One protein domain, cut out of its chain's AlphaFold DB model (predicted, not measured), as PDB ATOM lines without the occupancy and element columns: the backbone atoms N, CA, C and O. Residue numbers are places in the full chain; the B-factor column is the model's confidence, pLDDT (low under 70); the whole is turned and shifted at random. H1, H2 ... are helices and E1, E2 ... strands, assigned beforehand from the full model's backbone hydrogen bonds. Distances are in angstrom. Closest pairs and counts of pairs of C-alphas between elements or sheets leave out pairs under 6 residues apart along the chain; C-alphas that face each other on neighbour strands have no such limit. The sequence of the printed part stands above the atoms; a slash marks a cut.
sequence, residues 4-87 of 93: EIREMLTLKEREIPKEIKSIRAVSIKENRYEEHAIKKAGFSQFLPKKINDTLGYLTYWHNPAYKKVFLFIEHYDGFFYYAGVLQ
ATOM      1  N   GLU A   4      43.799  20.965  28.676       68.00
ATOM      2  CA  GLU A   4      44.783  19.876  28.765       68.00
ATOM      3  C   GLU A   4      44.219  18.676  29.536       68.00
ATOM      4  O   GLU A   4      44.339  17.530  29.109       68.00
ATOM      5  N   ILE A   5      43.508  18.945  30.640       66.81
ATOM      6  CA  ILE A   5      42.796  17.914  31.411       66.81
ATOM      7  C   ILE A   5      41.713  17.280  30.544       66.81
ATOM      8  O   ILE A   5      41.549  16.064  30.529       66.81
ATOM      9  N   ARG A   6      40.967  18.104  29.801       69.38
ATOM     10  CA  ARG A   6      39.914  17.614  28.913       69.38
ATOM     11  C   ARG A   6      40.480  16.679  27.857       69.38
ATOM     12  O   ARG A   6      39.878  15.642  27.618       69.38
ATOM     13  N   GLU A   7      41.611  17.016  27.252       72.75
ATOM     14  CA  GLU A   7      42.260  16.150  26.270       72.75
ATOM     15  C   GLU A   7      42.699  14.819  26.896       72.75
ATOM     16  O   GLU A   7      42.397  13.767  26.342       72.75
ATOM     17  N   MET A   8      43.292  14.846  28.095       67.81
ATOM     18  CA  MET A   8      43.696  13.633  28.824       67.81
ATOM     19  C   MET A   8      42.522  12.727  29.216       67.81
ATOM     20  O   MET A   8      42.651  11.505  29.195       67.81
ATOM     21  N   LEU A   9      41.385  13.315  29.595       71.94
ATOM     22  CA  LEU A   9      40.192  12.569  29.999       71.94
ATOM     23  C   LEU A   9      39.358  12.097  28.800       71.94
ATOM     24  O   LEU A   9      38.562  11.168  28.939       71.94
ATOM     25  N   THR A  10      39.548  12.692  27.620       69.25
ATOM     26  CA  THR A  10      38.814  12.341  26.401       69.25
ATOM     27  C   THR A  10      39.529  11.214  25.657       69.25
ATOM     28  O   THR A  10      40.509  11.434  24.952       69.25
ATOM     29  N   LEU A  11      38.998   9.996  25.742       69.81
ATOM     30  CA  LEU A  11      39.411   8.896  24.865       69.81
ATOM     31  C   LEU A  11      38.587   8.889  23.581       69.81
ATOM     32  O   LEU A  11      37.381   9.142  23.601       69.81
ATOM     33  N   LYS A  12      39.202   8.524  22.447       69.56
ATOM     34  CA  LYS A  12      38.408   8.257  21.241       69.56
ATOM     35  C   LYS A  12      37.588   6.995  21.498       69.56
ATOM     36  O   LYS A  12      38.124   5.975  21.914       69.56
ATOM     37  N   GLU A  13      36.300   7.017  21.173       64.06
ATOM     38  CA  GLU A  13      35.366   5.906  21.436       64.06
ATOM     39  C   GLU A  13      35.831   4.536  20.888       64.06
ATOM     40  O   GLU A  13      35.484   3.474  21.417       64.06
ATOM     41  N   ARG A  14      36.643   4.539  19.823       66.44
ATOM     42  CA  ARG A  14      37.265   3.334  19.245       66.44
ATOM     43  C   ARG A  14      38.272   2.642  20.176       66.44
ATOM     44  O   ARG A  14      38.572   1.475  19.963       66.44
ATOM     45  N   GLU A  15      38.785   3.349  21.178       79.75
ATOM     46  CA  GLU A  15      39.796   2.878  22.135       79.75
ATOM     47  C   GLU A  15      39.160   2.258  23.391       79.75
ATOM     48  O   GLU A  15      39.843   1.614  24.187       79.75
ATOM     49  N   ILE A  16      37.839   2.404  23.555       84.94
ATOM     50  CA  ILE A  16      37.089   1.861  24.688       84.94
ATOM     51  C   ILE A  16      36.799   0.368  24.434       84.94
ATOM     52  O   ILE A  16      36.133   0.039  23.444       84.94
ATOM     53  N   PRO A  17      37.253  -0.556  25.307       87.62
ATOM     54  CA  PRO A  17      36.973  -1.984  25.175       87.62
ATOM     55  C   PRO A  17      35.471  -2.270  25.145       87.62
ATOM     56  O   PRO A  17      34.687  -1.585  25.804       87.62
ATOM     57  N   LYS A  18      35.057  -3.324  24.431       88.81
ATOM     58  CA  LYS A  18      33.640  -3.731  24.355       88.81
ATOM     59  C   LYS A  18      33.052  -4.008  25.743       88.81
ATOM     60  O   LYS A  18      31.887  -3.717  25.979       88.81
ATOM     61  N   GLU A  19      33.879  -4.511  26.655       90.19
ATOM     62  CA  GLU A  19      33.552  -4.734  28.063       90.19
ATOM     63  C   GLU A  19      33.119  -3.431  28.756       90.19
ATOM     64  O   GLU A  19      32.121  -3.416  29.468       90.19
ATOM     65  N   ILE A  20      33.804  -2.316  28.491       90.75
ATOM     66  CA  ILE A  20      33.467  -1.001  29.055       90.75
ATOM     67  C   ILE A  20      32.263  -0.379  28.347       90.75
ATOM     68  O   ILE A  20      31.455   0.280  28.990       90.75
ATOM     69  N   LYS A  21      32.064  -0.657  27.050       87.31
ATOM     70  CA  LYS A  21      30.863  -0.213  26.314       87.31
ATOM     71  C   LYS A  21      29.555  -0.805  26.854       87.31
ATOM     72  O   LYS A  21      28.490  -0.292  26.531       87.31
ATOM     73  N   SER A  22      29.623  -1.864  27.666       87.00
ATOM     74  CA  SER A  22      28.458  -2.403  28.383       87.00
ATOM     75  C   SER A  22      28.012  -1.526  29.563       87.00
ATOM     76  O   SER A  22      26.870  -1.619  30.010       87.00
ATOM     77  N   ILE A  23      28.892  -0.646  30.050       92.06
ATOM     78  CA  ILE A  23      28.591   0.314  31.106       92.06
ATOM     79  C   ILE A  23      27.800   1.465  30.488       92.06
ATOM     80  O   ILE A  23      28.228   2.082  29.511       92.06
ATOM     81  N   ARG A  24      26.651   1.802  31.081       92.31
ATOM     82  CA  ARG A  24      25.897   2.997  30.686       92.31
ATOM     83  C   ARG A  24      26.734   4.245  30.988       92.31
ATOM     84  O   ARG A  24      26.889   4.614  32.146       92.31
ATOM     85  N   ALA A  25      27.253   4.894  29.952       89.31
ATOM     86  CA  ALA A  25      27.979   6.150  30.099       89.31
ATOM     87  C   ALA A  25      27.019   7.340  30.226       89.31
ATOM     88  O   ALA A  25      25.931   7.341  29.645       89.31
ATOM     89  N   VAL A  26      27.466   8.381  30.925       91.06
ATOM     90  CA  VAL A  26      26.841   9.713  30.888       91.06
ATOM     91  C   VAL A  26      27.146  10.374  29.547       91.06
ATOM     92  O   VAL A  26      26.272  10.972  28.927       91.06
ATOM     93  N   SER A  27      28.389  10.227  29.079       87.81
ATOM     94  CA  SER A  27      28.848  10.716  27.780       87.81
ATOM     95  C   SER A  27      29.993   9.833  27.290       87.81
ATOM     96  O   SER A  27      31.107   9.921  27.800       87.81
ATOM     97  N   ILE A  28      29.735   8.968  26.302       81.56
ATOM     98  CA  ILE A  28      30.777   8.102  25.715       81.56
ATOM     99  C   ILE A  28      31.846   8.952  25.015       81.56
ATOM    100  O   ILE A  28      33.036   8.685  25.162       81.56
ATOM    101  N   LYS A  29      31.427  10.016  24.314       82.88
ATOM    102  CA  LYS A  29      32.323  10.959  23.628       82.88
ATOM    103  C   LYS A  29      33.307  11.630  24.588       82.88
ATOM    104  O   LYS A  29      34.434  11.899  24.200       82.88
ATOM    105  N   GLU A  30      32.868  11.910  25.811       84.44
ATOM    106  CA  GLU A  30      33.692  12.527  26.857       84.44
ATOM    107  C   GLU A  30      34.214  11.502  27.862       84.44
ATOM    108  O   GLU A  30      34.746  11.885  28.898       84.44
ATOM    109  N   ASN A  31      34.063  10.204  27.563       89.56
ATOM    110  CA  ASN A  31      34.577   9.113  28.378       89.56
ATOM    111  C   ASN A  31      34.106   9.169  29.850       89.56
ATOM    112  O   ASN A  31      34.855   8.836  30.759       89.56
ATOM    113  N   ARG A  32      32.863   9.602  30.088       92.38
ATOM    114  CA  ARG A  32      32.342   9.948  31.417       92.38
ATOM    115  C   ARG A  32      31.306   8.940  31.907       92.38
ATOM    116  O   ARG A  32      30.290   8.711  31.241       92.38
ATOM    117  N   TYR A  33      31.528   8.397  33.100       94.44
ATOM    118  CA  TYR A  33      30.711   7.354  33.722       94.44
ATOM    119  C   TYR A  33      30.363   7.710  35.170       94.44
ATOM    120  O   TYR A  33      31.120   8.392  35.856       94.44
ATOM    121  N   GLU A  34      29.224   7.217  35.646       95.69
ATOM    122  CA  GLU A  34      28.870   7.251  37.068       95.69
ATOM    123  C   GLU A  34      29.360   5.983  37.766       95.69
ATOM    124  O   GLU A  34      29.292   4.888  37.199       95.69
ATOM    125  N   GLU A  35      29.747   6.103  39.035       95.19
ATOM    126  CA  GLU A  35      30.108   4.951  39.867       95.19
ATOM    127  C   GLU A  35      28.985   3.899  39.896       95.19
ATOM    128  O   GLU A  35      29.224   2.698  39.745       95.19
ATOM    129  N   HIS A  36      27.733   4.356  40.025       95.88
ATOM    130  CA  HIS A  36      26.562   3.485  40.033       95.88
ATOM    131  C   HIS A  36      26.442   2.674  38.737       95.88
ATOM    132  O   HIS A  36      26.132   1.483  38.783       95.88
ATOM    133  N   ALA A  37      26.721   3.283  37.582       95.31
ATOM    134  CA  ALA A  37      26.679   2.588  36.302       95.31
ATOM    135  C   ALA A  37      27.777   1.518  36.199       95.31
ATOM    136  O   ALA A  37      27.502   0.409  35.737       95.31
ATOM    137  N   ILE A  38      28.989   1.823  36.677       95.25
ATOM    138  CA  ILE A  38      30.117   0.881  36.703       95.25
ATOM    139  C   ILE A  38      29.784  -0.323  37.599       95.25
ATOM    140  O   ILE A  38      29.895  -1.473  37.166       95.25
ATOM    141  N   LYS A  39      29.276  -0.076  38.813       95.00
ATOM    142  CA  LYS A  39      28.826  -1.126  39.744       95.00
ATOM    143  C   LYS A  39      27.686  -1.963  39.159       95.00
ATOM    144  O   LYS A  39      27.725  -3.191  39.230       95.00
ATOM    145  N   LYS A  40      26.699  -1.326  38.520       95.12
ATOM    146  CA  LYS A  40      25.563  -2.008  37.874       95.12
ATOM    147  C   LYS A  40      26.000  -2.938  36.740       95.12
ATOM    148  O   LYS A  40      25.356  -3.956  36.513       95.12
ATOM    149  N   ALA A  41      27.100  -2.621  36.060       93.44
ATOM    150  CA  ALA A  41      27.701  -3.489  35.051       93.44
ATOM    151  C   ALA A  41      28.503  -4.668  35.645       93.44
ATOM    152  O   ALA A  41      29.116  -5.425  34.897       93.44
ATOM    153  N   GLY A  42      28.505  -4.843  36.972       93.81
ATOM    154  CA  GLY A  42      29.137  -5.972  37.662       93.81
ATOM    155  C   GLY A  42      30.601  -5.749  38.037       93.81
ATOM    156  O   GLY A  42      31.300  -6.703  38.379       93.81
ATOM    157  N   PHE A  43      31.090  -4.510  37.967       94.50
ATOM    158  CA  PHE A  43      32.449  -4.180  38.381       94.50
ATOM    159  C   PHE A  43      32.506  -3.869  39.879       94.50
ATOM    160  O   PHE A  43      31.632  -3.209  40.434       94.50
ATOM    161  N   SER A  44      33.578  -4.315  40.524       93.94
ATOM    162  CA  SER A  44      33.909  -4.002  41.913       93.94
ATOM    163  C   SER A  44      35.216  -3.223  41.969       93.94
ATOM    164  O   SER A  44      36.181  -3.587  41.291       93.94
ATOM    165  N   GLN A  45      35.232  -2.154  42.762       92.19
ATOM    166  CA  GLN A  45      36.396  -1.294  42.939       92.19
ATOM    167  C   GLN A  45      37.384  -1.889  43.948       92.19
ATOM    168  O   GLN A  45      36.996  -2.437  44.977       92.19
ATOM    169  N   PHE A  46      38.669  -1.707  43.666       85.00
ATOM    170  CA  PHE A  46      39.801  -1.969  44.543       85.00
ATOM    171  C   PHE A  46      40.591  -0.670  44.751       85.00
ATOM    172  O   PHE A  46      40.545   0.229  43.906       85.00
ATOM    173  N   LEU A  47      41.281  -0.604  45.899       79.88
ATOM    174  CA  LEU A  47      42.052   0.518  46.461       79.88
ATOM    175  C   LEU A  47      42.315   1.700  45.501       79.88
ATOM    176  O   LEU A  47      43.089   1.546  44.553       79.88
ATOM    177  N   PRO A  48      41.752   2.894  45.763       84.31
ATOM    178  CA  PRO A  48      42.087   4.087  45.000       84.31
ATOM    179  C   PRO A  48      43.541   4.511  45.254       84.31
ATOM    180  O   PRO A  48      44.063   4.395  46.363       84.31
ATOM    181  N   LYS A  49      44.194   5.057  44.229       83.00
ATOM    182  CA  LYS A  49      45.527   5.658  44.305       83.00
ATOM    183  C   LYS A  49      45.474   7.070  43.736       83.00
ATOM    184  O   LYS A  49      45.153   7.247  42.567       83.00
ATOM    185  N   LYS A  50      45.830   8.079  44.533       85.44
ATOM    186  CA  LYS A  50      45.918   9.468  44.056       85.44
ATOM    187  C   LYS A  50      46.924   9.558  42.901       85.44
ATOM    188  O   LYS A  50      48.053   9.090  43.048       85.44
ATOM    189  N   ILE A  51      46.512  10.135  41.769       81.94
ATOM    190  CA  ILE A  51      47.404  10.388  40.626       81.94
ATOM    191  C   ILE A  51      48.119  11.718  40.842       81.94
ATOM    192  O   ILE A  51      49.341  11.754  40.947       81.94
ATOM    193  N   ASN A  52      47.348  12.802  40.925       82.38
ATOM    194  CA  ASN A  52      47.789  14.159  41.246       82.38
ATOM    195  C   ASN A  52      46.567  15.002  41.663       82.38
ATOM    196  O   ASN A  52      45.436  14.516  41.628       82.38
ATOM    197  N   ASP A  53      46.788  16.254  42.065       79.75
ATOM    198  CA  ASP A  53      45.713  17.157  42.513       79.75
ATOM    199  C   ASP A  53      44.712  17.523  41.406       79.75
ATOM    200  O   ASP A  53      43.589  17.927  41.687       79.75
ATOM    201  N   THR A  54      45.110  17.350  40.149       79.81
ATOM    202  CA  THR A  54      44.388  17.837  38.975       79.81
ATOM    203  C   THR A  54      43.502  16.770  38.327       79.81
ATOM    204  O   THR A  54      42.449  17.090  37.793       79.81
ATOM    205  N   LEU A  55      43.921  15.506  38.347       79.00
ATOM    206  CA  LEU A  55      43.239  14.383  37.702       79.00
ATOM    207  C   LEU A  55      42.403  13.571  38.693       79.00
ATOM    208  O   LEU A  55      41.461  12.911  38.279       79.00
ATOM    209  N   GLY A  56      42.719  13.625  39.989       88.25
ATOM    210  CA  GLY A  56      42.019  12.856  41.017       88.25
ATOM    211  C   GLY A  56      42.652  11.487  41.279       88.25
ATOM    212  O   GLY A  56      43.880  11.354  41.366       88.25
ATOM    213  N   TYR A  57      41.814  10.466  41.467       91.94
ATOM    214  CA  TYR A  57      42.224   9.147  41.952       91.94
ATOM    215  C   TYR A  57      42.127   8.083  40.859       91.94
ATOM    216  O   TYR A  57      41.074   7.859  40.274       91.94
ATOM    217  N   LEU A  58      43.220   7.360  40.618       91.50
ATOM    218  CA  LEU A  58      43.196   6.125  39.847       91.50
ATOM    219  C   LEU A  58      42.486   5.052  40.670       91.50
ATOM    220  O   LEU A  58      42.866   4.776  41.804       91.50
ATOM    221  N   THR A  59      41.499   4.410  40.078       94.00
ATOM    222  CA  THR A  59      40.692   3.361  40.689       94.00
ATOM    223  C   THR A  59      40.783   2.101  39.840       94.00
ATOM    224  O   THR A  59      40.822   2.154  38.607       94.00
ATOM    225  N   TYR A  60      40.852   0.954  40.508       93.94
ATOM    226  CA  TYR A  60      40.997  -0.348  39.869       93.94
ATOM    227  C   TYR A  60      39.661  -1.067  39.937       93.94
ATOM    228  O   TYR A  60      39.099  -1.214  41.014       93.94
ATOM    229  N   TRP A  61      39.160  -1.539  38.807       94.88
ATOM    230  CA  TRP A  61      37.842  -2.147  38.704       94.88
ATOM    231  C   TRP A  61      37.945  -3.526  38.076       94.88
ATOM    232  O   TRP A  61      38.478  -3.693  36.979       94.88
ATOM    233  N   HIS A  62      37.416  -4.532  38.760       93.19
ATOM    234  CA  HIS A  62      37.378  -5.901  38.260       93.19
ATOM    235  C   HIS A  62      35.936  -6.373  38.148       93.19
ATOM    236  O   HIS A  62      35.132  -6.169  39.055       93.19
ATOM    237  N   ASN A  63      35.629  -7.037  37.042       91.50
ATOM    238  CA  ASN A  63      34.374  -7.740  36.842       91.50
ATOM    239  C   ASN A  63      34.707  -9.230  36.674       91.50
ATOM    240  O   ASN A  63      35.494  -9.545  35.782       91.50
ATOM    241  N   PRO A  64      34.128 -10.143  37.477       89.25
ATOM    242  CA  PRO A  64      34.408 -11.581  37.403       89.25
ATOM    243  C   PRO A  64      34.207 -12.215  36.020       89.25
ATOM    244  O   PRO A  64      34.825 -13.236  35.723       89.25
ATOM    245  N   ALA A  65      33.378 -11.616  35.159       89.56
ATOM    246  CA  ALA A  65      33.193 -12.065  33.781       89.56
ATOM    247  C   ALA A  65      34.445 -11.861  32.904       89.56
ATOM    248  O   ALA A  65      34.579 -12.491  31.853       89.56
ATOM    249  N   TYR A  66      35.373 -10.994  33.319       87.06
ATOM    250  CA  TYR A  66      36.555 -10.608  32.555       87.06
ATOM    251  C   TYR A  66      37.837 -10.916  33.337       87.06
ATOM    252  O   TYR A  66      38.005 -10.520  34.481       87.06
ATOM    253  N   LYS A  67      38.823 -11.549  32.692       86.06
ATOM    254  CA  LYS A  67      40.146 -11.832  33.293       86.06
ATOM    255  C   LYS A  67      41.091 -10.616  33.277       86.06
ATOM    256  O   LYS A  67      42.292 -10.763  33.051       86.06
ATOM    257  N   LYS A  68      40.543  -9.409  33.408       90.06
ATOM    258  CA  LYS A  68      41.257  -8.135  33.247       90.06
ATOM    259  C   LYS A  68      40.847  -7.173  34.358       90.06
ATOM    260  O   LYS A  68      39.715  -7.230  34.834       90.06
ATOM    261  N   VAL A  69      41.749  -6.267  34.725       90.88
ATOM    262  CA  VAL A  69      41.444  -5.155  35.635       90.88
ATOM    263  C   VAL A  69      41.364  -3.881  34.811       90.88
ATOM    264  O   VAL A  69      42.293  -3.556  34.080       90.88
ATOM    265  N   PHE A  70      40.258  -3.164  34.912       92.81
ATOM    266  CA  PHE A  70      40.021  -1.919  34.200       92.81
ATOM    267  C   PHE A  70      40.337  -0.746  35.117       92.81
ATOM    268  O   PHE A  70      40.095  -0.794  36.319       92.81
ATOM    269  N   LEU A  71      40.924   0.295  34.554       92.94
ATOM    270  CA  LEU A  71      41.343   1.479  35.276       92.94
ATOM    271  C   LEU A  71      40.362   2.602  34.981       92.94
ATOM    272  O   LEU A  71      40.036   2.843  33.818       92.94
ATOM    273  N   PHE A  72      39.930   3.298  36.023       93.44
ATOM    274  CA  PHE A  72      39.158   4.527  35.908       93.44
ATOM    275  C   PHE A  72      39.811   5.628  36.733       93.44
ATOM    276  O   PHE A  72      40.409   5.354  37.768       93.44
ATOM    277  N   ILE A  73      39.684   6.871  36.302       92.88
ATOM    278  CA  ILE A  73      40.055   8.047  37.079       92.88
ATOM    279  C   ILE A  73      38.777   8.598  37.699       92.88
ATOM    280  O   ILE A  73      37.901   9.056  36.974       92.88
ATOM    281  N   GLU A  74      38.667   8.520  39.021       92.94
ATOM    282  CA  GLU A  74      37.678   9.267  39.791       92.94
ATOM    283  C   GLU A  74      38.150  10.716  39.879       92.94
ATOM    284  O   GLU A  74      39.153  11.034  40.528       92.94
ATOM    285  N   HIS A  75      37.445  11.585  39.172       90.94
ATOM    286  CA  HIS A  75      37.762  12.996  39.080       90.94
ATOM    287  C   HIS A  75      36.913  13.799  40.079       90.94
ATOM    288  O   HIS A  75      35.866  13.351  40.546       90.94
ATOM    289  N   TYR A  76      37.348  15.016  40.416       87.44
ATOM    290  CA  TYR A  76      36.703  15.857  41.440       87.44
ATOM    291  C   TYR A  76      35.287  16.329  41.075       87.44
ATOM    292  O   TYR A  76      34.572  16.852  41.923       87.44
ATOM    293  N   ASP A  77      34.879  16.167  39.816       88.44
ATOM    294  CA  ASP A  77      33.511  16.427  39.366       88.44
ATOM    295  C   ASP A  77      32.528  15.305  39.754       88.44
ATOM    296  O   ASP A  77      31.337  15.425  39.473       88.44
ATOM    297  N   GLY A  78      33.011  14.236  40.397       89.50
ATOM    298  CA  GLY A  78      32.218  13.085  40.826       89.50
ATOM    299  C   GLY A  78      32.048  12.012  39.747       89.50
ATOM    300  O   GLY A  78      31.275  11.073  39.946       89.50
ATOM    301  N   PHE A  79      32.739  12.132  38.609       93.31
ATOM    302  CA  PHE A  79      32.652  11.168  37.516       93.31
ATOM    303  C   PHE A  79      33.912  10.326  37.377       93.31
ATOM    304  O   PHE A  79      35.014  10.695  37.782       93.31
ATOM    305  N   PHE A  80      33.713   9.170  36.759       93.88
ATOM    306  CA  PHE A  80      34.746   8.202  36.463       93.88
ATOM    307  C   PHE A  80      35.082   8.262  34.981       93.88
ATOM    308  O   PHE A  80      34.186   8.234  34.135       93.88
ATOM    309  N   TYR A  81      36.375   8.291  34.675       92.75
ATOM    310  CA  TYR A  81      36.893   8.348  33.314       92.75
ATOM    311  C   TYR A  81      37.711   7.101  33.020       92.75
ATOM    312  O   TYR A  81      38.671   6.823  33.733       92.75
ATOM    313  N   TYR A  82      37.346   6.318  32.002       92.25
ATOM    314  CA  TYR A  82      38.101   5.103  31.685       92.25
ATOM    315  C   TYR A  82      39.536   5.471  31.283       92.25
ATOM    316  O   TYR A  82      39.745   6.353  30.458       92.25
ATOM    317  N   ALA A  83      40.523   4.811  31.881       89.50
ATOM    318  CA  ALA A  83      41.939   5.156  31.753       89.50
ATOM    319  C   ALA A  83      42.786   4.030  31.150       89.50
ATOM    320  O   ALA A  83      43.933   4.252  30.771       89.50
ATOM    321  N   GLY A  84      42.249   2.812  31.052       90.00
ATOM    322  CA  GLY A  84      42.957   1.694  30.440       90.00
ATOM    323  C   GLY A  84      42.652   0.352  31.084       90.00
ATOM    324  O   GLY A  84      41.743   0.206  31.896       90.00
ATOM    325  N   VAL A  85      43.435  -0.658  30.717       90.88
ATOM    326  CA  VAL A  85      43.255  -2.029  31.192       90.88
ATOM    327  C   VAL A  85      44.600  -2.649  31.554       90.88
ATOM    328  O   VAL A  85      45.551  -2.610  30.776       90.88
ATOM    329  N   LEU A  86      44.673  -3.253  32.734       86.00
ATOM    330  CA  LEU A  86      45.764  -4.119  33.149       86.00
ATOM    331  C   LEU A  86      45.409  -5.557  32.780       86.00
ATOM    332  O   LEU A  86      44.395  -6.110  33.215       86.00
ATOM    333  N   GLN A  87      46.269  -6.163  31.968       79.94
ATOM    334  CA  GLN A  87      46.188  -7.572  31.610       79.94
ATOM    335  C   GLN A  87      47.404  -8.291  32.198       79.94
ATOM    336  O   GLN A  87      48.514  -7.753  32.113       79.94
TER     337      GLN A  87
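This is residues 4 to 87 of the 93 residues of an uncharacterized protein of Bacillus megaterium (UniProt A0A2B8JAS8). A strongly twisted sheet of four strands, E2 to E5, is the largest part, and the stretch from H1 through H2 and E1 passes along its E5 edge, where residues 32 to 33 pair with E5. The short helix H3 is on the sheet, beside its strands. The printed part has 84 residues with three named helices and five named strands, in the order H1 H2 E1 H3 E2 E3 E4 E5, of mixed class. The antiparallel sheet runs E2 - E3 - E4 - E5, and the whole is compact, with a radius of gyration of the C-alphas of 11.7 A and spans of 34 by 27 by 23 A.

E2, residues 44 to 52, E3, residues 56 to 62, E4, residues 69 to 74, and E5, residues 80 to 86, form a meander, each strand the antiparallel neighbour of the one before. N 46 and O 60 of hairpin E2 and E3 are 2.7 A apart, N 59 and O 72 of hairpin E3 and E4 2.7 A, and N 71 and O 84 of hairpin E4 and E5 2.8 A, within hydrogen-bond range. H3, residues 35 to 40, is on the sheet at a height over the sheet of 8.0 A; its closest C-alphas with E5 are Glu 35 and Phe 80, 6.6 A apart. H1, residues 4 to 9, only grazes the sheet with residues 8 to 9; its closest C-alphas with E5 are Leu 9 and Tyr 81, 6.3 A apart. H2, residues 18 to 21, is only just not on the sheet, with 4 pairs of C-alphas within 10 A. E1, residues 25 to 27, pairs with no named strand, but with residues 32 to 33. Every O i to N i+4 pair is within hydrogen-bond range in H1 and H3; H2 is too short for one.

H1 begins at C-alpha 4 (44.783, 19.876, 28.765). E2, 22.9 A long, bends by 61 degrees at residue 47; E3 is 19.5 A, E4 15.5 A and E5 16.9 A, ending at C-alpha 86 (45.764, -4.119, 33.149).

The C-alphas of Glu 4 and Ala 65, the two farthest apart, are 34.3 A apart. The printed part has no cut, and no link is long. The mean pLDDT of the printed part is 86.8; residues 4 to 6, 8 and 10 to 14 are under 70.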